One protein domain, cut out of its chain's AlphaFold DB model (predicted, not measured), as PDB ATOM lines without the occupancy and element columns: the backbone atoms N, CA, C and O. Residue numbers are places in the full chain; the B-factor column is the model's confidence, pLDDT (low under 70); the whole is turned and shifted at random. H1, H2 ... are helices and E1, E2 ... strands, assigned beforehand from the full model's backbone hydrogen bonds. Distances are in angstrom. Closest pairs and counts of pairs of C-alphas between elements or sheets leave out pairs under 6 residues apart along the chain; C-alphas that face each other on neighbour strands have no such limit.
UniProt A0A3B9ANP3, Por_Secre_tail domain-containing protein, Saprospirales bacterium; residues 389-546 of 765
ATOM      1  N   LYS A 389     -11.518 -16.378  40.295       97.88
ATOM      2  CA  LYS A 389     -10.890 -15.479  41.269       97.88
ATOM      3  C   LYS A 389      -9.457 -15.899  41.544       97.88
ATOM      4  O   LYS A 389      -9.219 -16.995  42.045       97.88
ATOM      5  N   VAL A 390      -8.498 -15.007  41.326       97.38
ATOM      6  CA  VAL A 390      -7.077 -15.235  41.623       97.38
ATOM      7  C   VAL A 390      -6.705 -14.480  42.894       97.38
ATOM      8  O   VAL A 390      -6.703 -13.253  42.934       97.38
ATOM      9  N   SER A 391      -6.389 -15.216  43.952       97.25
ATOM     10  CA  SER A 391      -5.893 -14.670  45.206       97.25
ATOM     11  C   SER A 391      -4.477 -14.150  45.009       97.25
ATOM     12  O   SER A 391      -3.627 -14.843  44.452       97.25
ATOM     13  N   LYS A 392      -4.223 -12.943  45.507       96.38
ATOM     14  CA  LYS A 392      -2.923 -12.283  45.513       96.38
ATOM     15  C   LYS A 392      -2.495 -12.033  46.951       96.38
ATOM     16  O   LYS A 392      -3.169 -11.313  47.686       96.38
ATOM     17  N   HIS A 393      -1.342 -12.560  47.332       95.69
ATOM     18  CA  HIS A 393      -0.669 -12.184  48.569       95.69
ATOM     19  C   HIS A 393       0.598 -11.401  48.238       95.69
ATOM     20  O   HIS A 393       1.446 -11.880  47.489       95.69
ATOM     21  N   PHE A 394       0.737 -10.202  48.796       94.56
ATOM     22  CA  PHE A 394       1.937  -9.385  48.654       94.56
ATOM     23  C   PHE A 394       2.659  -9.306  49.994       94.56
ATOM     24  O   PHE A 394       2.054  -8.983  51.015       94.56
ATOM     25  N   SER A 395       3.962  -9.558  49.978       93.69
ATOM     26  CA  SER A 395       4.837  -9.384  51.132       93.69
ATOM     27  C   SER A 395       6.113  -8.660  50.719       93.69
ATOM     28  O   SER A 395       6.592  -8.787  49.590       93.69
ATOM     29  N   GLN A 396       6.657  -7.881  51.646       92.88
ATOM     30  CA  GLN A 396       7.882  -7.121  51.452       92.88
ATOM     31  C   GLN A 396       8.849  -7.460  52.580       92.88
ATOM     32  O   GLN A 396       8.516  -7.343  53.756       92.88
ATOM     33  N   GLU A 397      10.050  -7.874  52.202       92.38
ATOM     34  CA  GLU A 397      11.138  -8.191  53.117       92.38
ATOM     35  C   GLU A 397      12.279  -7.201  52.865       92.38
ATOM     36  O   GLU A 397      12.768  -7.070  51.740       92.38
ATOM     37  N   ILE A 398      12.686  -6.470  53.903       89.19
ATOM     38  CA  ILE A 398      13.824  -5.550  53.836       89.19
ATOM     39  C   ILE A 398      15.066  -6.322  54.281       89.19
ATOM     40  O   ILE A 398      15.153  -6.769  55.423       89.19
ATOM     41  N   LEU A 399      16.022  -6.483  53.371       87.56
ATOM     42  CA  LEU A 399      17.253  -7.236  53.566       87.56
ATOM     43  C   LEU A 399      18.453  -6.281  53.605       87.56
ATOM     44  O   LEU A 399      18.767  -5.598  52.628       87.56
ATOM     45  N   GLY A 400      19.144  -6.261  54.747       79.75
ATOM     46  CA  GLY A 400      20.406  -5.544  54.940       79.75
ATOM     47  C   GLY A 400      20.409  -4.554  56.109       79.75
ATOM     48  O   GLY A 400      19.383  -4.002  56.496       79.75
ATOM     49  N   GLY A 401      21.606  -4.318  56.650       65.00
ATOM     50  CA  GLY A 401      21.934  -3.212  57.550       65.00
ATOM     51  C   GLY A 401      23.289  -2.636  57.130       65.00
ATOM     52  O   GLY A 401      24.299  -3.327  57.232       65.00
ATOM     53  N   GLY A 402      23.314  -1.420  56.574       76.00
ATOM     54  CA  GLY A 402      24.523  -0.797  56.016       76.00
ATOM     55  C   GLY A 402      24.238   0.225  54.904       76.00
ATOM     56  O   GLY A 402      23.159   0.809  54.852       76.00
ATOM     57  N   PHE A 403      25.210   0.443  54.006       71.44
ATOM     58  CA  PHE A 403      25.140   1.439  52.919       71.44
ATOM     59  C   PHE A 403      24.169   1.090  51.772       71.44
ATOM     60  O   PHE A 403      23.812   1.985  51.007       71.44
ATOM     61  N   SER A 404      23.706  -0.162  51.681       74.94
ATOM     62  CA  SER A 404      22.744  -0.624  50.672       74.94
ATOM     63  C   SER A 404      21.586  -1.360  51.343       74.94
ATOM     64  O   SER A 404      21.812  -2.339  52.056       74.94
ATOM     65  N   VAL A 405      20.356  -0.901  51.107       80.12
ATOM     66  CA  VAL A 405      19.127  -1.583  51.536       80.12
ATOM     67  C   VAL A 405      18.568  -2.331  50.334       80.12
ATOM     68  O   VAL A 405      18.266  -1.714  49.311       80.12
ATOM     69  N   PHE A 406      18.437  -3.651  50.440       82.81
ATOM     70  CA  PHE A 406      17.740  -4.449  49.439       82.81
ATOM     71  C   PHE A 406      16.307  -4.655  49.887       82.81
ATOM     72  O   PHE A 406      16.042  -4.997  51.036       82.81
ATOM     73  N   VAL A 407      15.373  -4.462  48.972       83.19
ATOM     74  CA  VAL A 407      13.973  -4.765  49.222       83.19
ATOM     75  C   VAL A 407      13.589  -5.914  48.309       83.19
ATOM     76  O   VAL A 407      13.798  -5.871  47.095       83.19
ATOM     77  N   LYS A 408      13.065  -6.970  48.922       88.44
ATOM     78  CA  LYS A 408      12.551  -8.151  48.248       88.44
ATOM     79  C   LYS A 408      11.035  -8.114  48.335       88.44
ATOM     80  O   LYS A 408      10.449  -8.375  49.386       88.44
ATOM     81  N   ASN A 409      10.406  -7.807  47.213       89.38
ATOM     82  CA  ASN A 409       8.964  -7.917  47.067       89.38
ATOM     83  C   ASN A 409       8.638  -9.339  46.613       89.38
ATOM     84  O   ASN A 409       9.155  -9.800  45.595       89.38
ATOM     85  N   THR A 410       7.782 -10.030  47.360       91.44
ATOM     86  CA  THR A 410       7.274 -11.353  46.999       91.44
ATOM     87  C   THR A 410       5.771 -11.253  46.785       91.44
ATOM     88  O   THR A 410       5.029 -10.953  47.719       91.44
ATOM     89  N   THR A 411       5.325 -11.503  45.557       92.81
ATOM     90  CA  THR A 411       3.901 -11.598  45.219       92.81
ATOM     91  C   THR A 411       3.565 -13.041  44.897       92.81
ATOM     92  O   THR A 411       4.219 -13.640  44.049       92.81
ATOM     93  N   VAL A 412       2.559 -13.593  45.565       94.56
ATOM     94  CA  VAL A 412       2.069 -14.947  45.310       94.56
ATOM     95  C   VAL A 412       0.679 -14.868  44.694       94.56
ATOM     96  O   VAL A 412      -0.186 -14.196  45.256       94.56
ATOM     97  N   TYR A 413       0.473 -15.547  43.567       95.94
ATOM     98  CA  TYR A 413      -0.830 -15.718  42.920       95.94
ATOM     99  C   TYR A 413      -1.291 -17.171  43.036       95.94
ATOM    100  O   TYR A 413      -0.474 -18.079  42.908       95.94
ATOM    101  N   LYS A 414      -2.582 -17.401  43.272       96.25
ATOM    102  CA  LYS A 414      -3.201 -18.737  43.321       96.25
ATOM    103  C   LYS A 414      -4.689 -18.623  42.994       96.25
ATOM    104  O   LYS A 414      -5.281 -17.592  43.300       96.25
ATOM    105  N   LEU A 415      -5.322 -19.655  42.438       97.00
ATOM    106  CA  LEU A 415      -6.786 -19.709  42.431       97.00
ATOM    107  C   LEU A 415      -7.341 -19.601  43.859       97.00
ATOM    108  O   LEU A 415      -6.853 -20.232  44.796       97.00
ATOM    109  N   SER A 416      -8.341 -18.740  44.033       96.44
ATOM    110  CA  SER A 416      -8.993 -18.512  45.331       96.44
ATOM    111  C   SER A 416      -9.985 -19.619  45.656       96.44
ATOM    112  O   SER A 416     -10.232 -19.910  46.822       96.44
ATOM    113  N   GLU A 417     -10.575 -20.194  44.612       95.69
ATOM    114  CA  GLU A 417     -11.581 -21.241  44.676       95.69
ATOM    115  C   GLU A 417     -11.542 -22.089  43.395       95.69
ATOM    116  O   GLU A 417     -11.078 -21.584  42.366       95.69
ATOM    117  N   PRO A 418     -12.046 -23.337  43.449       96.25
ATOM    118  CA  PRO A 418     -12.158 -24.194  42.277       96.25
ATOM    119  C   PRO A 418     -12.960 -23.563  41.146       96.25
ATOM    120  O   PRO A 418     -14.053 -23.037  41.397       96.25
ATOM    121  N   LEU A 419     -12.472 -23.689  39.909       96.31
ATOM    122  CA  LEU A 419     -13.203 -23.229  38.726       96.31
ATOM    123  C   LEU A 419     -14.587 -23.889  38.656       96.31
ATOM    124  O   LEU A 419     -14.737 -25.099  38.834       96.31
ATOM    125  N   LYS A 420     -15.616 -23.076  38.403       97.12
ATOM    126  CA  LYS A 420     -16.994 -23.538  38.214       97.12
ATOM    127  C   LYS A 420     -17.311 -23.523  36.731       97.12
ATOM    128  O   LYS A 420     -17.235 -22.476  36.096       97.12
ATOM    129  N   TYR A 421     -17.644 -24.687  36.192       96.69
ATOM    130  CA  TYR A 421     -17.922 -24.861  34.775       96.69
ATOM    131  C   TYR A 421     -19.109 -25.799  34.574       96.69
ATOM    132  O   TYR A 421     -19.434 -26.609  35.447       96.69
ATOM    133  N   ALA A 422     -19.762 -25.666  33.427       95.50
ATOM    134  CA  ALA A 422     -20.881 -26.501  33.023       95.50
ATOM    135  C   ALA A 422     -20.603 -27.096  31.641       95.50
ATOM    136  O   ALA A 422     -20.029 -26.423  30.782       95.50
ATOM    137  N   PHE A 423     -21.010 -28.348  31.448       93.62
ATOM    138  CA  PHE A 423     -20.859 -29.097  30.205       93.62
ATOM    139  C   PHE A 423     -22.236 -29.389  29.599       93.62
ATOM    140  O   PHE A 423     -23.184 -29.692  30.323       93.62
ATOM    141  N   ASN A 424     -22.344 -29.288  28.277       92.56
ATOM    142  CA  ASN A 424     -23.565 -29.554  27.537       92.56
ATOM    143  C   ASN A 424     -23.683 -31.037  27.176       92.56
ATOM    144  O   ASN A 424     -23.162 -31.476  26.149       92.56
ATOM    145  N   GLU A 425     -24.431 -31.794  27.972       89.56
ATOM    146  CA  GLU A 425     -24.714 -33.210  27.699       89.56
ATOM    147  C   GLU A 425     -25.419 -33.409  26.341       89.56
ATOM    148  O   GLU A 425     -25.128 -34.369  25.625       89.56
ATOM    149  N   ALA A 426     -26.214 -32.428  25.890       86.75
ATOM    150  CA  ALA A 426     -26.904 -32.470  24.597       86.75
ATOM    151  C   ALA A 426     -25.973 -32.348  23.370       86.75
ATOM    152  O   ALA A 426     -26.432 -32.506  22.236       86.75
ATOM    153  N   SER A 427     -24.675 -32.083  23.570       87.88
ATOM    154  CA  SER A 427     -23.666 -32.185  22.504       87.88
ATOM    155  C   SER A 427     -23.439 -33.633  22.055       87.88
ATOM    156  O   SER A 427     -22.972 -33.865  20.944       87.88
ATOM    157  N   GLY A 428     -23.766 -34.615  22.902       86.00
ATOM    158  CA  GLY A 428     -23.479 -36.028  22.654       86.00
ATOM    159  C   GLY A 428     -21.996 -36.395  22.752       86.00
ATOM    160  O   GLY A 428     -21.649 -37.545  22.487       86.00
ATOM    161  N   LEU A 429     -21.121 -35.455  23.132       84.56
ATOM    162  CA  LEU A 429     -19.713 -35.742  23.386       84.56
ATOM    163  C   LEU A 429     -19.575 -36.537  24.694       84.56
ATOM    164  O   LEU A 429     -20.180 -36.159  25.703       84.56
ATOM    165  N   PRO A 430     -18.769 -37.614  24.725       83.81
ATOM    166  CA  PRO A 430     -18.437 -38.267  25.980       83.81
ATOM    167  C   PRO A 430     -17.633 -37.286  26.833       83.81
ATOM    168  O   PRO A 430     -16.585 -36.786  26.423       83.81
ATOM    169  N   PHE A 431     -18.142 -36.991  28.022       80.50
ATOM    170  CA  PHE A 431     -17.462 -36.093  28.937       80.50
ATOM    171  C   PHE A 431     -16.512 -36.876  29.839       80.50
ATOM    172  O   PHE A 431     -16.952 -37.651  30.690       80.50
ATOM    173  N   ASP A 432     -15.213 -36.639  29.666       83.00
ATOM    174  CA  ASP A 432     -14.186 -37.069  30.608       83.00
ATOM    175  C   ASP A 432     -13.615 -35.842  31.343       83.00
ATOM    176  O   ASP A 432     -12.871 -35.061  30.745       83.00
ATOM    177  N   PRO A 433     -13.917 -35.651  32.642       77.06
ATOM    178  CA  PRO A 433     -13.362 -34.536  33.403       77.06
ATOM    179  C   PRO A 433     -11.831 -34.587  33.530       77.06
ATOM    180  O   PRO A 433     -11.234 -33.577  33.892       77.06
ATOM    181  N   SER A 434     -11.180 -35.721  33.233       74.81
ATOM    182  CA  SER A 434      -9.715 -35.818  33.199       74.81
ATOM    183  C   SER A 434      -9.088 -35.091  31.997       74.81
ATOM    184  O   SER A 434      -7.934 -34.664  32.072       74.81
ATOM    185  N   GLY A 435      -9.862 -34.877  30.924       81.94
ATOM    186  CA  GLY A 435      -9.454 -34.098  29.751       81.94
ATOM    187  C   GLY A 435      -9.465 -32.583  29.979       81.94
ATOM    188  O   GLY A 435      -8.918 -31.835  29.168       81.94
ATOM    189  N   VAL A 436     -10.042 -32.121  31.093       89.19
ATOM    190  CA  VAL A 436     -10.207 -30.696  31.385       89.19
ATOM    191  C   VAL A 436      -8.958 -30.130  32.054       89.19
ATOM    192  O   VAL A 436      -8.587 -30.515  33.168       89.19
ATOM    193  N   ARG A 437      -8.336 -29.151  31.397       90.94
ATOM    194  CA  ARG A 437      -7.120 -28.482  31.865       90.94
ATOM    195  C   ARG A 437      -7.275 -26.971  31.818       90.94
ATOM    196  O   ARG A 437      -8.075 -26.428  31.060       90.94
ATOM    197  N   ALA A 438      -6.488 -26.268  32.619       95.19
ATOM    198  CA  ALA A 438      -6.437 -24.816  32.552       95.19
ATOM    199  C   ALA A 438      -5.051 -24.265  32.893       95.19
ATOM    200  O   ALA A 438      -4.238 -24.921  33.547       95.19
ATOM    201  N   ALA A 439      -4.798 -23.036  32.449       95.38
ATOM    202  CA  ALA A 439      -3.600 -22.273  32.762       95.38
ATOM    203  C   ALA A 439      -3.951 -20.819  33.106       95.38
ATOM    204  O   ALA A 439      -4.855 -20.227  32.515       95.38
ATOM    205  N   ILE A 440      -3.220 -20.221  34.051       96.50
ATOM    206  CA  ILE A 440      -3.357 -18.796  34.389       96.50
ATOM    207  C   ILE A 440      -2.391 -18.000  33.517       96.50
ATOM    208  O   ILE A 440      -1.192 -18.273  33.516       96.50
ATOM    209  N   PHE A 441      -2.913 -16.998  32.817       95.50
ATOM    210  CA  PHE A 441      -2.178 -16.101  31.936       95.50
ATOM    211  C   PHE A 441      -1.963 -14.736  32.585       95.50
ATOM    212  O   PHE A 441      -2.865 -14.147  33.183       95.50
ATOM    213  N   PHE A 442      -0.765 -14.206  32.389       94.62
ATOM    214  CA  PHE A 442      -0.294 -12.939  32.910       94.62
ATOM    215  C   PHE A 442       0.215 -12.067  31.771       94.62
ATOM    216  O   PHE A 442       0.945 -12.525  30.890       94.62
ATOM    217  N   VAL A 443      -0.117 -10.779  31.822       92.19
ATOM    218  CA  VAL A 443       0.483  -9.776  30.943       92.19
ATOM    219  C   VAL A 443       1.555  -9.034  31.743       92.19
ATOM    220  O   VAL A 443       1.205  -8.297  32.674       92.19
ATOM    221  N   PRO A 444       2.852  -9.231  31.438       88.75
ATOM    222  CA  PRO A 444       3.910  -8.522  32.134       88.75
ATOM    223  C   PRO A 444       3.851  -7.028  31.806       88.75
ATOM    224  O   PRO A 444       3.659  -6.618  30.659       88.75
ATOM    225  N   ASN A 445       4.059  -6.192  32.817       84.50
ATOM    226  CA  ASN A 445       4.184  -4.754  32.657       84.50
ATOM    227  C   ASN A 445       5.628  -4.407  32.259       84.50
ATOM    228  O   ASN A 445       6.461  -4.044  33.090       84.50
ATOM    229  N   LEU A 446       5.932  -4.549  30.964       69.19
ATOM    230  CA  LEU A 446       7.273  -4.331  30.398       69.19
ATOM    231  C   LEU A 446       7.780  -2.882  30.523       69.19
ATOM    232  O   LEU A 446       8.953  -2.622  30.267       69.19
ATOM    233  N   ALA A 447       6.927  -1.936  30.928       68.06
ATOM    234  CA  ALA A 447       7.332  -0.557  31.179       68.06
ATOM    235  C   ALA A 447       8.115  -0.385  32.492       68.06
ATOM    236  O   ALA A 447       8.681   0.684  32.709       68.06
ATOM    237  N   ALA A 448       8.168  -1.402  33.364       62.12
ATOM    238  CA  ALA A 448       8.942  -1.360  34.601       62.12
ATOM    239  C   ALA A 448      10.454  -1.474  34.294       62.12
ATOM    240  O   ALA A 448      10.932  -2.565  33.964       62.12
ATOM    241  N   PRO A 449      11.246  -0.386  34.405       54.03
ATOM    242  CA  PRO A 449      12.677  -0.441  34.141       54.03
ATOM    243  C   PRO A 449      13.342  -1.304  35.220       54.03
ATOM    244  O   PRO A 449      13.254  -0.979  36.402       54.03
ATOM    245  N   GLY A 450      14.014  -2.393  34.830       57.03
ATOM    246  CA  GLY A 450      14.861  -3.169  35.747       57.03
ATOM    247  C   GLY A 450      14.455  -4.617  36.033       57.03
ATOM    248  O   GLY A 450      15.036  -5.215  36.939       57.03
ATOM    249  N   LEU A 451      13.536  -5.227  35.274       57.41
ATOM    250  CA  LEU A 451      13.398  -6.694  35.266       57.41
ATOM    251  C   LEU A 451      14.637  -7.322  34.605       57.41
ATOM    252  O   LEU A 451      14.664  -7.596  33.412       57.41
ATOM    253  N   ILE A 452      15.702  -7.492  35.391       58.00
ATOM    254  CA  ILE A 452      16.939  -8.179  34.981       58.00
ATOM    255  C   ILE A 452      16.788  -9.708  35.145       58.00
ATOM    256  O   ILE A 452      17.584 -10.480  34.616       58.00
ATOM    257  N   GLY A 453      15.743 -10.171  35.836       62.38
ATOM    258  CA  GLY A 453      15.353 -11.579  35.859       62.38
ATOM    259  C   GLY A 453      14.441 -11.873  34.676       62.38
ATOM    260  O   GLY A 453      13.459 -11.157  34.493       62.38
ATOM    261  N   GLY A 454      14.770 -12.884  33.871       75.81
ATOM    262  CA  GLY A 454      13.894 -13.381  32.807       75.81
ATOM    263  C   GLY A 454      12.545 -13.890  33.334       75.81
ATOM    264  O   GLY A 454      12.145 -13.612  34.464       75.81
ATOM    265  N   VAL A 455      11.827 -14.649  32.509       79.81
ATOM    266  CA  VAL A 455      10.539 -15.230  32.914       79.81
ATOM    267  C   VAL A 455      10.729 -16.079  34.181       79.81
ATOM    268  O   VAL A 455      11.694 -16.850  34.235       79.81
ATOM    269  N   PRO A 456       9.882 -15.907  35.219       83.69
ATOM    270  CA  PRO A 456       9.933 -16.742  36.415       83.69
ATOM    271  C   PRO A 456       9.958 -18.223  36.023       83.69
ATOM    272  O   PRO A 456       9.222 -18.595  35.115       83.69
ATOM    273  N   PRO A 457      10.782 -19.070  36.663       82.25
ATOM    274  CA  PRO A 457      10.929 -20.471  36.265       82.25
ATOM    275  C   PRO A 457       9.622 -21.276  36.353       82.25
ATOM    276  O   PRO A 457       9.511 -22.314  35.711       82.25
ATOM    277  N   GLU A 458       8.637 -20.809  37.125       83.56
ATOM    278  CA  GLU A 458       7.298 -21.404  37.218       83.56
ATOM    279  C   GLU A 458       6.375 -21.031  36.048       83.56
ATOM    280  O   GLU A 458       5.273 -21.567  35.935       83.56
ATOM    281  N   LEU A 459       6.780 -20.071  35.216       89.38
ATOM    282  CA  LEU A 459       5.988 -19.555  34.112       89.38
ATOM    283  C   LEU A 459       6.632 -19.885  32.768       89.38
ATOM    284  O   LEU A 459       7.848 -19.874  32.591       89.38
ATOM    285  N   ILE A 460       5.774 -20.122  31.788       87.81
ATOM    286  CA  ILE A 460       6.127 -20.347  30.396       87.81
ATOM    287  C   ILE A 460       5.912 -19.031  29.657       87.81
ATOM    288  O   ILE A 460       4.829 -18.440  29.703       87.81
ATOM    289  N   ALA A 461       6.966 -18.547  29.004       88.94
ATOM    290  CA  ALA A 461       6.907 -17.360  28.166       88.94
ATOM    291  C   ALA A 461       6.225 -17.705  26.840       88.94
ATOM    292  O   ALA A 461       6.704 -18.583  26.122       88.94
ATOM    293  N   ASN A 462       5.154 -17.001  26.493       84.44
ATOM    294  CA  ASN A 462       4.532 -17.134  25.185       84.44
ATOM    295  C   ASN A 462       5.164 -16.153  24.179       84.44
ATOM    296  O   ASN A 462       5.606 -15.063  24.566       84.44
ATOM    297  N   PRO A 463       5.160 -16.483  22.876       79.62
ATOM    298  CA  PRO A 463       5.662 -15.604  21.814       79.62
ATOM    299  C   PRO A 463       4.970 -14.234  21.742       79.62
ATOM    300  O   PRO A 463       5.575 -13.250  21.318       79.62
ATOM    301  N   ASP A 464       3.713 -14.144  22.190       78.00
ATOM    302  CA  ASP A 464       2.936 -12.897  22.232       78.00
ATOM    303  C   ASP A 464       3.314 -11.966  23.403       78.00
ATOM    304  O   ASP A 464       2.707 -10.908  23.586       78.00
ATOM    305  N   GLY A 465       4.328 -12.346  24.188       85.81
ATOM    306  CA  GLY A 465       4.822 -11.599  25.337       85.81
ATOM    307  C   GLY A 465       4.027 -11.831  26.621       85.81
ATOM    308  O   GLY A 465       4.383 -11.254  27.647       85.81
ATOM    309  N   THR A 466       2.980 -12.660  26.600       89.56
ATOM    310  CA  THR A 466       2.302 -13.105  27.823       89.56
ATOM    311  C   THR A 466       3.097 -14.206  28.518       89.56
ATOM    312  O   THR A 466       3.929 -14.880  27.912       89.56
ATOM    313  N   TRP A 467       2.857 -14.392  29.811       93.06
ATOM    314  CA  TRP A 467       3.375 -15.525  30.576       93.06
ATOM    315  C   TRP A 467       2.209 -16.395  31.015       93.06
ATOM    316  O   TRP A 467       1.143 -15.865  31.317       93.06
ATOM    317  N   ARG A 468       2.395 -17.709  31.101       93.81
ATOM    318  CA  ARG A 468       1.356 -18.617  31.595       93.81
ATOM    319  C   ARG A 468       1.907 -19.670  32.538       93.81
ATOM    320  O   ARG A 468       3.093 -19.981  32.489       93.81
ATOM    321  N   THR A 469       1.054 -20.244  33.373       93.62
ATOM    322  CA  THR A 469       1.368 -21.531  34.008       93.62
ATOM    323  C   THR A 469       1.378 -22.651  32.960       93.62
ATOM    324  O   THR A 469       0.829 -22.472  31.866       93.62
ATOM    325  N   PRO A 470       1.932 -23.832  33.282       90.00
ATOM    326  CA  PRO A 470       1.589 -25.053  32.561       90.00
ATOM    327  C   PRO A 470       0.069 -25.248  32.484       90.00
ATOM    328  O   PRO A 470      -0.665 -24.745  33.344       90.00
ATOM    329  N   TYR A 471      -0.390 -25.990  31.482       87.50
ATOM    330  CA  TYR A 471      -1.740 -26.540  31.483       87.50
ATOM    331  C   TYR A 471      -1.836 -27.658  32.516       87.50
ATOM    332  O   TYR A 471      -1.137 -28.664  32.431       87.50
ATOM    333  N   LEU A 472      -2.698 -27.461  33.507       89.69
ATOM    334  CA  LEU A 472      -2.845 -28.359  34.647       89.69
ATOM    335  C   LEU A 472      -4.268 -28.914  34.709       89.69
ATOM    336  O   LEU A 472      -5.207 -28.168  34.413       89.69
ATOM    337  N   PRO A 473      -4.456 -30.167  35.167       90.94
ATOM    338  CA  PRO A 473      -5.748 -30.618  35.676       90.94
ATOM    339  C   PRO A 473      -6.303 -29.622  36.702       90.94
ATOM    340  O   PRO A 473      -5.539 -29.012  37.458       90.94
ATOM    341  N   LEU A 474      -7.623 -29.426  36.727       91.75
ATOM    342  CA  LEU A 474      -8.232 -28.341  37.512       91.75
ATOM    343  C   LEU A 474      -7.923 -28.417  39.017       91.75
ATOM    344  O   LEU A 474      -7.667 -27.398  39.650       91.75
ATOM    345  N   ASP A 475      -7.886 -29.615  39.589       89.75
ATOM    346  CA  ASP A 475      -7.567 -29.856  41.001       89.75
ATOM    347  C   ASP A 475      -6.092 -29.591  41.347       89.75
ATOM    348  O   ASP A 475      -5.770 -29.130  42.451       89.75
ATOM    349  N   ALA A 476      -5.187 -29.824  40.394       90.81
ATOM    350  CA  ALA A 476      -3.792 -29.415  40.507       90.81
ATOM    351  C   ALA A 476      -3.658 -27.887  40.404       90.81
ATOM    352  O   ALA A 476      -2.959 -27.277  41.221       90.81
ATOM    353  N   LEU A 477      -4.364 -27.252  39.458       93.19
ATOM    354  CA  LEU A 477      -4.365 -25.796  39.283       93.19
ATOM    355  C   LEU A 477      -4.869 -25.065  40.533       93.19
ATOM    356  O   LEU A 477      -4.277 -24.067  40.946       93.19
ATOM    357  N   ASP A 478      -5.898 -25.602  41.191       92.06
ATOM    358  CA  ASP A 478      -6.447 -25.079  42.447       92.06
ATOM    359  C   ASP A 478      -5.413 -24.991  43.568       92.06
ATOM    360  O   ASP A 478      -5.555 -24.188  44.489       92.06
ATOM    361  N   ASN A 479      -4.357 -25.804  43.508       91.06
ATOM    362  CA  ASN A 479      -3.269 -25.826  44.479       91.06
ATOM    363  C   ASN A 479      -1.968 -25.203  43.955       91.06
ATOM    364  O   ASN A 479      -1.016 -25.052  44.724       91.06
ATOM    365  N   TYR A 480      -1.943 -24.778  42.694       92.69
ATOM    366  CA  TYR A 480      -0.771 -24.210  42.047       92.69
ATOM    367  C   TYR A 480      -0.586 -22.735  42.429       92.69
ATOM    368  O   TYR A 480      -1.364 -21.861  42.043       92.69
ATOM    369  N   ALA A 481       0.459 -22.450  43.208       94.31
ATOM    370  CA  ALA A 481       0.828 -21.093  43.609       94.31
ATOM    371  C   ALA A 481       2.019 -20.570  42.784       94.31
ATOM    372  O   ALA A 481       3.016 -21.256  42.586       94.31
ATOM    373  N   ILE A 482       1.958 -19.328  42.327       92.88
ATOM    374  CA  ILE A 482       2.999 -18.710  41.495       92.88
ATOM    375  C   ILE A 482       3.677 -17.643  42.326       92.88
ATOM    376  O   ILE A 482       3.001 -16.732  42.800       92.88
ATOM    377  N   THR A 483       4.993 -17.743  42.518       91.44
ATOM    378  CA  THR A 483       5.730 -16.839  43.407       91.44
ATOM    379  C   THR A 483       6.658 -15.926  42.617       91.44
ATOM    380  O   THR A 483       7.747 -16.305  42.208       91.44
ATOM    381  N   LEU A 484       6.278 -14.662  42.489       89.31
ATOM    382  CA  LEU A 484       7.097 -13.643  41.845       89.31
ATOM    383  C   LEU A 484       7.955 -12.936  42.882       89.31
ATOM    384  O   LEU A 484       7.437 -12.272  43.782       89.31
ATOM    385  N   LYS A 485       9.273 -13.063  42.742       87.38
ATOM    386  CA  LYS A 485      10.253 -12.400  43.607       87.38
ATOM    387  C   LYS A 485      10.965 -11.316  42.817       87.38
ATOM    388  O   LYS A 485      11.661 -11.612  41.851       87.38
ATOM    389  N   VAL A 486      10.830 -10.074  43.264       84.06
ATOM    390  CA  VAL A 486      11.533  -8.925  42.689       84.06
ATOM    391  C   VAL A 486      12.494  -8.373  43.723       84.06
ATOM    392  O   VAL A 486      12.106  -8.091  44.856       84.06
ATOM    393  N   TRP A 487      13.742  -8.206  43.307       79.88
ATOM    394  CA  TRP A 487      14.810  -7.640  44.114       79.88
ATOM    395  C   TRP A 487      15.179  -6.273  43.568       79.88
ATOM    396  O   TRP A 487      15.405  -6.132  42.369       79.88
ATOM    397  N   PHE A 488      15.295  -5.283  44.443       77.62
ATOM    398  CA  PHE A 488      15.841  -3.987  44.065       77.62
ATOM    399  C   PHE A 488      16.719  -3.414  45.172       77.62
ATOM    400  O   PHE A 488      16.481  -3.621  46.362       77.62
ATOM    401  N   ALA A 489      17.760  -2.701  44.749       77.50
ATOM    402  CA  ALA A 489      18.619  -1.934  45.633       77.50
ATOM    403  C   ALA A 489      18.049  -0.519  45.767       77.50
ATOM    404  O   ALA A 489      17.855   0.174  44.769       77.50
ATOM    405  N   VAL A 490      17.788  -0.082  46.996       75.75
ATOM    406  CA  VAL A 490      17.365   1.289  47.285       75.75
ATOM    407  C   VAL A 490      18.617   2.111  47.592       75.75
ATOM    408  O   VAL A 490      19.307   1.860  48.583       75.75
ATOM    409  N   GLY A 491      18.946   3.066  46.718       74.06
ATOM    410  CA  GLY A 491      20.040   4.014  46.946       74.06
ATOM    411  C   GLY A 491      19.728   4.979  48.098       74.06
ATOM    412  O   GLY A 491      18.571   5.320  48.329       74.06
ATOM    413  N   GLN A 492      20.755   5.444  48.821       66.81
ATOM    414  CA  GLN A 492      20.588   6.292  50.017       66.81
ATOM    415  C   GLN A 492      19.985   7.683  49.754       66.81
ATOM    416  O   GLN A 492      19.540   8.345  50.692       66.81
ATOM    417  N   SER A 493      19.952   8.156  48.506       62.94
ATOM    418  CA  SER A 493      19.323   9.432  48.165       62.94
ATOM    419  C   SER A 493      17.798   9.261  48.153       62.94
ATOM    420  O   SER A 493      17.220   8.980  47.108       62.94
ATOM    421  N   GLY A 494      17.185   9.369  49.338       56.16
ATOM    422  CA  GLY A 494      15.789   9.096  49.720       56.16
ATOM    423  C   GLY A 494      14.643   9.744  48.926       56.16
ATOM    424  O   GLY A 494      13.661  10.168  49.524       56.16
ATOM    425  N   SER A 495      14.699   9.813  47.602       51.06
ATOM    426  CA  SER A 495      13.635  10.378  46.778       51.06
ATOM    427  C   SER A 495      13.399   9.528  45.536       51.06
ATOM    428  O   SER A 495      13.921   9.833  44.469       51.06
ATOM    429  N   GLN A 496      12.618   8.462  45.721       55.25
ATOM    430  CA  GLN A 496      11.612   7.885  44.813       55.25
ATOM    431  C   GLN A 496      11.527   6.377  45.074       55.25
ATOM    432  O   GLN A 496      12.178   5.564  44.422       55.25
ATOM    433  N   PHE A 497      10.699   5.992  46.051       56.19
ATOM    434  CA  PHE A 497      10.139   4.643  46.075       56.19
ATOM    435  C   PHE A 497       9.217   4.534  44.861       56.19
ATOM    436  O   PHE A 497       8.038   4.878  44.936       56.19
ATOM    437  N   PHE A 498       9.755   4.129  43.714       57.50
ATOM    438  CA  PHE A 498       8.914   3.715  42.602       57.50
ATOM    439  C   PHE A 498       8.035   2.570  43.106       57.50
ATOM    440  O   PHE A 498       8.532   1.580  43.650       57.50
ATOM    441  N   GLN A 499       6.717   2.728  42.985       56.50
ATOM    442  CA  GLN A 499       5.765   1.676  43.313       56.50
ATOM    443  C   GLN A 499       5.877   0.572  42.256       56.50
ATOM    444  O   GLN A 499       5.061   0.468  41.350       56.50
ATOM    445  N   PHE A 500       6.888  -0.289  42.383       55.41
ATOM    446  CA  PHE A 500       7.076  -1.492  41.563       55.41
ATOM    447  C   PHE A 500       6.065  -2.603  41.902       55.41
ATOM    448  O   PHE A 500       6.307  -3.781  41.651       55.41
ATOM    449  N   ASN A 501       4.918  -2.246  42.480       58.31
ATOM    450  CA  ASN A 501       3.899  -3.191  42.926       58.31
ATOM    451  C   ASN A 501       3.151  -3.863  41.762       58.31
ATOM    452  O   ASN A 501       2.294  -4.704  42.016       58.31
ATOM    453  N   GLN A 502       3.463  -3.519  40.508       67.19
ATOM    454  CA  GLN A 502       2.759  -4.004  39.323       67.19
ATOM    455  C   GLN A 502       3.733  -4.507  38.252       67.19
ATOM    456  O   GLN A 502       3.839  -3.935  37.171       67.19
ATOM    457  N   VAL A 503       4.448  -5.597  38.551       81.12
ATOM    458  CA  VAL A 503       5.134  -6.408  37.518       81.12
ATOM    459  C   VAL A 503       4.126  -7.010  36.542       81.12
ATOM    460  O   VAL A 503       4.446  -7.251  35.384       81.12
ATOM    461  N   ILE A 504       2.907  -7.252  37.016       86.88
ATOM    462  CA  ILE A 504       1.808  -7.834  36.258       86.88
ATOM    463  C   ILE A 504       0.677  -6.819  36.208       86.88
ATOM    464  O   ILE A 504       0.356  -6.196  37.220       86.88
ATOM    465  N   ASP A 505       0.072  -6.677  35.034       89.44
ATOM    466  CA  ASP A 505      -1.196  -5.975  34.891       89.44
ATOM    467  C   ASP A 505      -2.332  -6.879  35.392       89.44
ATOM    468  O   ASP A 505      -2.813  -7.768  34.685       89.44
ATOM    469  N   GLU A 506      -2.725  -6.685  36.650       92.62
ATOM    470  CA  GLU A 506      -3.742  -7.491  37.340       92.62
ATOM    471  C   GLU A 506      -5.108  -7.471  36.641       92.62
ATOM    472  O   GLU A 506      -5.836  -8.456  36.710       92.62
ATOM    473  N   ASN A 507      -5.427  -6.400  35.907       92.75
ATOM    474  CA  ASN A 507      -6.676  -6.288  35.147       92.75
ATOM    475  C   ASN A 507      -6.663  -7.120  33.856       92.75
ATOM    476  O   ASN A 507      -7.688  -7.247  33.188       92.75
ATOM    477  N   LYS A 508      -5.499  -7.660  33.484       93.50
ATOM    478  CA  LYS A 508      -5.301  -8.507  32.305       93.50
ATOM    479  C   LYS A 508      -4.969  -9.953  32.663       93.50
ATOM    480  O   LYS A 508      -4.601 -10.722  31.773       93.50
ATOM    481  N   ILE A 509      -5.086 -10.337  33.937       95.44
ATOM    482  CA  ILE A 509      -4.986 -11.747  34.311       95.44
ATOM    483  C   ILE A 509      -6.195 -12.482  33.740       95.44
ATOM    484  O   ILE A 509      -7.345 -12.068  33.899       95.44
ATOM    485  N   THR A 510      -5.914 -13.572  33.040       96.56
ATOM    486  CA  THR A 510      -6.922 -14.401  32.381       96.56
ATOM    487  C   THR A 510      -6.661 -15.871  32.680       96.56
ATOM    488  O   THR A 510      -5.585 -16.230  33.153       96.56
ATOM    489  N   ILE A 511      -7.650 -16.726  32.439       95.69
ATOM    490  CA  ILE A 511      -7.512 -18.178  32.537       95.69
ATOM    491  C   ILE A 511      -7.874 -18.781  31.197       95.69
ATOM    492  O   ILE A 511      -8.984 -18.580  30.716       95.69
ATOM    493  N   GLU A 512      -6.948 -19.520  30.606       94.25
ATOM    494  CA  GLU A 512      -7.235 -20.336  29.433       94.25
ATOM    495  C   GLU A 512      -7.695 -21.707  29.901       94.25
ATOM    496  O   GLU A 512      -6.988 -22.391  30.639       94.25
ATOM    497  N   PHE A 513      -8.909 -22.058  29.513       89.81
ATOM    498  CA  PHE A 513      -9.563 -23.317  29.800       89.81
ATOM    499  C   PHE A 513      -9.549 -24.154  28.528       89.81
ATOM    500  O   PHE A 513      -9.960 -23.670  27.472       89.81
ATOM    501  N   VAL A 514      -9.084 -25.391  28.642       87.81
ATOM    502  CA  VAL A 514      -8.908 -26.325  27.536       87.81
ATOM    503  C   VAL A 514      -9.602 -27.635  27.874       87.81
ATOM    504  O   VAL A 514      -9.546 -28.100  29.013       87.81
ATOM    505  N   ASN A 515     -10.255 -28.235  26.887       84.94
ATOM    506  CA  ASN A 515     -10.793 -29.576  27.011       84.94
ATOM    507  C   ASN A 515     -10.571 -30.379  25.732       84.94
ATOM    508  O   ASN A 515     -10.862 -29.888  24.640       84.94
ATOM    509  N   THR A 516     -10.132 -31.624  25.894       80.69
ATOM    510  CA  THR A 516     -10.011 -32.593  24.803       80.69
ATOM    511  C   THR A 516     -11.131 -33.617  24.928       80.69
ATOM    512  O   THR A 516     -11.278 -34.270  25.960       80.69
ATOM    513  N   PHE A 517     -11.933 -33.752  23.877       76.44
ATOM    514  CA  PHE A 517     -12.982 -34.759  23.779       76.44
ATOM    515  C   PHE A 517     -12.521 -35.890  22.862       76.44
ATOM    516  O   PHE A 517     -12.041 -35.634  21.759       76.44
ATOM    517  N   LEU A 518     -12.714 -37.133  23.298       67.56
ATOM    518  CA  LEU A 518     -12.481 -38.312  22.467       67.56
ATOM    519  C   LEU A 518     -13.746 -38.607  21.650       67.56
ATOM    520  O   LEU A 518     -14.740 -39.103  22.184       67.56
ATOM    521  N   GLU A 519     -13.729 -38.299  20.357       57.62
ATOM    522  CA  GLU A 519     -14.808 -38.631  19.430       57.62
ATOM    523  C   GLU A 519     -14.573 -40.040  18.857       57.62
ATOM    524  O   GLU A 519     -13.857 -40.254  17.874       57.62
ATOM    525  N   GLY A 520     -15.139 -41.056  19.512       56.62
ATOM    526  CA  GLY A 520     -14.881 -42.445  19.122       56.62
ATOM    527  C   GLY A 520     -13.395 -42.824  19.246       56.62
ATOM    528  O   GLY A 520     -12.691 -42.310  20.107       56.62
ATOM    529  N   GLN A 521     -12.914 -43.773  18.434       43.00
ATOM    530  CA  GLN A 521     -11.536 -44.290  18.532       43.00
ATOM    531  C   GLN A 521     -10.475 -43.500  17.737       43.00
ATOM    532  O   GLN A 521      -9.346 -43.976  17.670       43.00
ATOM    533  N   ALA A 522     -10.783 -42.359  17.100       51.75
ATOM    534  CA  ALA A 522      -9.813 -41.760  16.167       51.75
ATOM    535  C   ALA A 522      -9.730 -40.226  16.091       51.75
ATOM    536  O   ALA A 522      -8.684 -39.746  15.662       51.75
ATOM    537  N   ASN A 523     -10.754 -39.461  16.488       59.12
ATOM    538  CA  ASN A 523     -10.724 -38.001  16.339       59.12
ATOM    539  C   ASN A 523     -10.787 -37.303  17.704       59.12
ATOM    540  O   ASN A 523     -11.668 -37.572  18.518       59.12
ATOM    541  N   GLU A 524      -9.845 -36.398  17.958       66.62
ATOM    542  CA  GLU A 524      -9.852 -35.531  19.136       66.62
ATOM    543  C   GLU A 524     -10.510 -34.198  18.773       66.62
ATOM    544  O   GLU A 524     -10.051 -33.494  17.873       66.62
ATOM    545  N   THR A 525     -11.584 -33.832  19.477       64.06
ATOM    546  CA  THR A 525     -12.134 -32.473  19.390       64.06
ATOM    547  C   THR A 525     -11.538 -31.629  20.505       64.06
ATOM    548  O   THR A 525     -11.586 -32.008  21.675       64.06
ATOM    549  N   PHE A 526     -11.004 -30.464  20.154       76.19
ATOM    550  CA  PHE A 526     -10.368 -29.548  21.092       76.19
ATOM    551  C   PHE A 526     -11.234 -28.310  21.313       76.19
ATOM    552  O   PHE A 526     -11.587 -27.601  20.369       76.19
ATOM    553  N   TYR A 527     -11.547 -28.018  22.572       82.44
ATOM    554  CA  TYR A 527     -12.141 -26.752  22.979       82.44
ATOM    555  C   TYR A 527     -11.110 -25.932  23.744       82.44
ATOM    556  O   TYR A 527     -10.522 -26.426  24.703       82.44
ATOM    557  N   ALA A 528     -10.953 -24.659  23.381       86.00
ATOM    558  CA  ALA A 528     -10.193 -23.699  24.166       86.00
ATOM    559  C   ALA A 528     -10.906 -22.354  24.253       86.00
ATOM    560  O   ALA A 528     -11.427 -21.834  23.263       86.00
ATOM    561  N   ALA A 529     -10.891 -21.770  25.446       88.75
ATOM    562  CA  ALA A 529     -11.440 -20.450  25.700       88.75
ATOM    563  C   ALA A 529     -10.659 -19.735  26.799       88.75
ATOM    564  O   ALA A 529     -10.301 -20.327  27.815       88.75
ATOM    565  N   ARG A 530     -10.429 -18.433  26.618       92.25
ATOM    566  CA  ARG A 530      -9.723 -17.591  27.586       92.25
ATOM    567  C   ARG A 530     -10.695 -16.672  28.304       92.25
ATOM    568  O   ARG A 530     -11.330 -15.844  27.661       92.25
ATOM    569  N   TYR A 531     -10.763 -16.774  29.625       95.75
ATOM    570  CA  TYR A 531     -11.691 -16.054  30.491       95.75
ATOM    571  C   TYR A 531     -10.998 -14.948  31.282       95.75
ATOM    572  O   TYR A 531      -9.863 -15.115  31.733       95.75
ATOM    573  N   LYS A 532     -11.682 -13.825  31.505       96.00
ATOM    574  CA  LYS A 532     -11.239 -12.798  32.458       96.00
ATOM    575  C   LYS A 532     -11.247 -13.360  33.871       96.00
ATOM    576  O   LYS A 532     -12.182 -14.060  34.251       96.00
ATOM    577  N   ALA A 533     -10.232 -13.013  34.654       97.12
ATOM    578  CA  ALA A 533     -10.162 -13.364  36.064       97.12
ATOM    579  C   ALA A 533     -10.169 -12.109  36.940       97.12
ATOM    580  O   ALA A 533      -9.644 -11.060  36.567       97.12
ATOM    581  N   LYS A 534     -10.735 -12.229  38.141       97.25
ATOM    582  CA  LYS A 534     -10.740 -11.172  39.150       97.25
ATOM    583  C   LYS A 534      -9.641 -11.416  40.171       97.25
ATOM    584  O   LYS A 534      -9.612 -12.461  40.820       97.25
ATOM    585  N   VAL A 535      -8.763 -10.438  40.364       96.75
ATOM    586  CA  VAL A 535      -7.718 -10.520  41.391       96.75
ATOM    587  C   VAL A 535      -8.281 -10.097  42.744       96.75
ATOM    588  O   VAL A 535      -8.906  -9.044  42.869       96.75
ATOM    589  N   VAL A 536      -8.061 -10.914  43.774       96.81
ATOM    590  CA  VAL A 536      -8.514 -10.666  45.148       96.81
ATOM    591  C   VAL A 536      -7.306 -10.638  46.075       96.81
ATOM    592  O   VAL A 536      -6.574 -11.614  46.182       96.81
ATOM    593  N   SER A 537      -7.078  -9.524  46.770       96.12
ATOM    594  CA  SER A 537      -5.976  -9.440  47.737       96.12
ATOM    595  C   SER A 537      -6.306 -10.210  49.018       96.12
ATOM    596  O   SER A 537      -7.372 -10.013  49.598       96.12
ATOM    597  N   VAL A 538      -5.379 -11.050  49.485       96.88
ATOM    598  CA  VAL A 538      -5.527 -11.843  50.716       96.88
ATOM    599  C   VAL A 538      -4.448 -11.496  51.744       96.88
ATOM    600  O   VAL A 538      -3.266 -11.348  51.425       96.88
ATOM    601  N   ALA A 539      -4.865 -11.368  53.008       95.06
ATOM    602  CA  ALA A 539      -3.975 -10.989  54.108       95.06
ATOM    603  C   ALA A 539      -3.023 -12.123  54.518       95.06
ATOM    604  O   ALA A 539      -1.862 -11.877  54.835       95.06
ATOM    605  N   ASN A 540      -3.508 -13.365  54.498       94.94
ATOM    606  CA  ASN A 540      -2.721 -14.521  54.909       94.94
ATOM    607  C   ASN A 540      -1.769 -14.970  53.791       94.94
ATOM    608  O   ASN A 540      -2.162 -14.941  52.621       94.94
ATOM    609  N   PRO A 541      -0.556 -15.436  54.137       94.06
ATOM    610  CA  PRO A 541       0.345 -16.040  53.170       94.06
ATOM    611  C   PRO A 541      -0.300 -17.229  52.456       94.06
ATOM    612  O   PRO A 541      -0.923 -18.088  53.084       94.06
ATOM    613  N   ILE A 542      -0.119 -17.286  51.140       92.31
ATOM    614  CA  ILE A 542      -0.526 -18.429  50.322       92.31
ATOM    615  C   ILE A 542       0.525 -19.541  50.497       92.31
ATOM    616  O   ILE A 542       1.722 -19.245  50.405       92.31
ATOM    617  N   PRO A 543       0.122 -20.803  50.756       89.81
ATOM    618  CA  PRO A 543       1.054 -21.923  50.866       89.81
ATOM    619  C   PRO A 543       1.950 -22.072  49.633       89.81
ATOM    620  O   PRO A 543       1.549 -21.743  48.517       89.81
ATOM    621  N   ALA A 544       3.161 -22.595  49.839       85.69
ATOM    622  CA  ALA A 544       4.097 -22.846  48.750       85.69
ATOM    623  C   ALA A 544       3.522 -23.841  47.731       85.69
ATOM    624  O   ALA A 544       2.784 -24.756  48.095       85.69
ATOM    625  N   ASN A 545       3.899 -23.664  46.464       85.06
ATOM    626  CA  ASN A 545       3.461 -24.519  45.370       85.06
ATOM    627  C   ASN A 545       4.012 -25.943  45.534       85.06
ATOM    628  O   ASN A 545       5.233 -26.115  45.448       85.06
ATOM    629  N   PRO A 546       3.160 -26.964  45.724       81.94
ATOM    630  CA  PRO A 546       3.626 -28.343  45.824       81.94
ATOM    631  C   PRO A 546       4.164 -28.889  44.488       81.94
ATOM    632  O   PRO A 546       4.823 -29.924  44.481       81.94
TER     633      PRO A 546
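AT A GLANCE: This is residues 389 to 546 of the 765 residues of the protein "Por_Secre_tail domain-containing protein" of Saprospirales bacterium (UniProt A0A3B9ANP3). Picture a long, loose rod made of two twisted sheets set end to end: the hairpin of E1 and E2, with E5 and E8 at its edges, reaches toward one tip, and the hairpin of E6 and E7, with E4 beside E6, reaches toward the other. E7 runs on into E8 and so joins the two sheets near the middle, where the small helix H1 and much of the long unnamed stretch 443 to 473 also lie. The printed part has 158 residues with eight named strands and one named helix, in the order E1 E2 E3 E4 H1 E5 E6 E7 E8; one sheet runs E5 E2 E1 E8 and is mixed, the other runs E4 E6 E7 and is antiparallel. The class is mostly strand, though under half of the residues are in named elements. The radius of gyration of the C-alphas is 19.3 A and the spans are 68 by 32 by 24 A.

IN THESE COORDINATES: Find C-alpha 389 at (-10.890, -15.479, 41.269); from there E1, residues 389 to 399, runs 31.8 A. E2, residues 405 to 415, comes back over 32.9 A, and E3 is residues 421 to 423. Go on to C-alpha 436 at (-10.207, -30.696, 31.385), where E4, residues 436 to 442, begins. H1 is residues 474 to 477, and E5, residues 482 to 490, runs 25.3 A. E6, residues 510 to 519, and E7, residues 523 to 532, run 28.6 A and 29.9 A. E8, residues 534 to 537, ends at C-alpha 537, (-5.976, -9.440, 47.737).

HOW THE PARTS SIT: Look first at the hairpin of E1 and E2, antiparallel at 164 degrees, with N 395 and O 410 2.9 A apart, within hydrogen-bond range. E5 is antiparallel to E2, with N 484 and O 411 at 2.8 A. E8 is parallel to E1, with N 390 and O 534 at 2.8 A. In the other sheet, E4 and E6 are antiparallel, with N 439 and O 512 at 2.9 A; the hairpin of E6 and E7 has N 513 and O 529 at 2.8 A. E7 runs on into E8 at 54 degrees. H1 is on the sheet E4 E6 E7, over none of its strands; its closest C-alphas to E4 are those of Leu 474 and Arg 437, 5.8 A apart. H1 is too short for an O i to N i+4 pair; its one O i to N i+3 pair is within range. E3 pairs with no named strand.

THE WHOLE: The C-alphas farthest apart, those of Ser 493 and Gln 521, are 68.7 A apart. The printed part has no cut. The links E3 to E4, E4 to H1 and E5 to E6 are long. Confidence is under 70 at residue 401 and residues 446 to 453, 492 to 502 and 518 to 525.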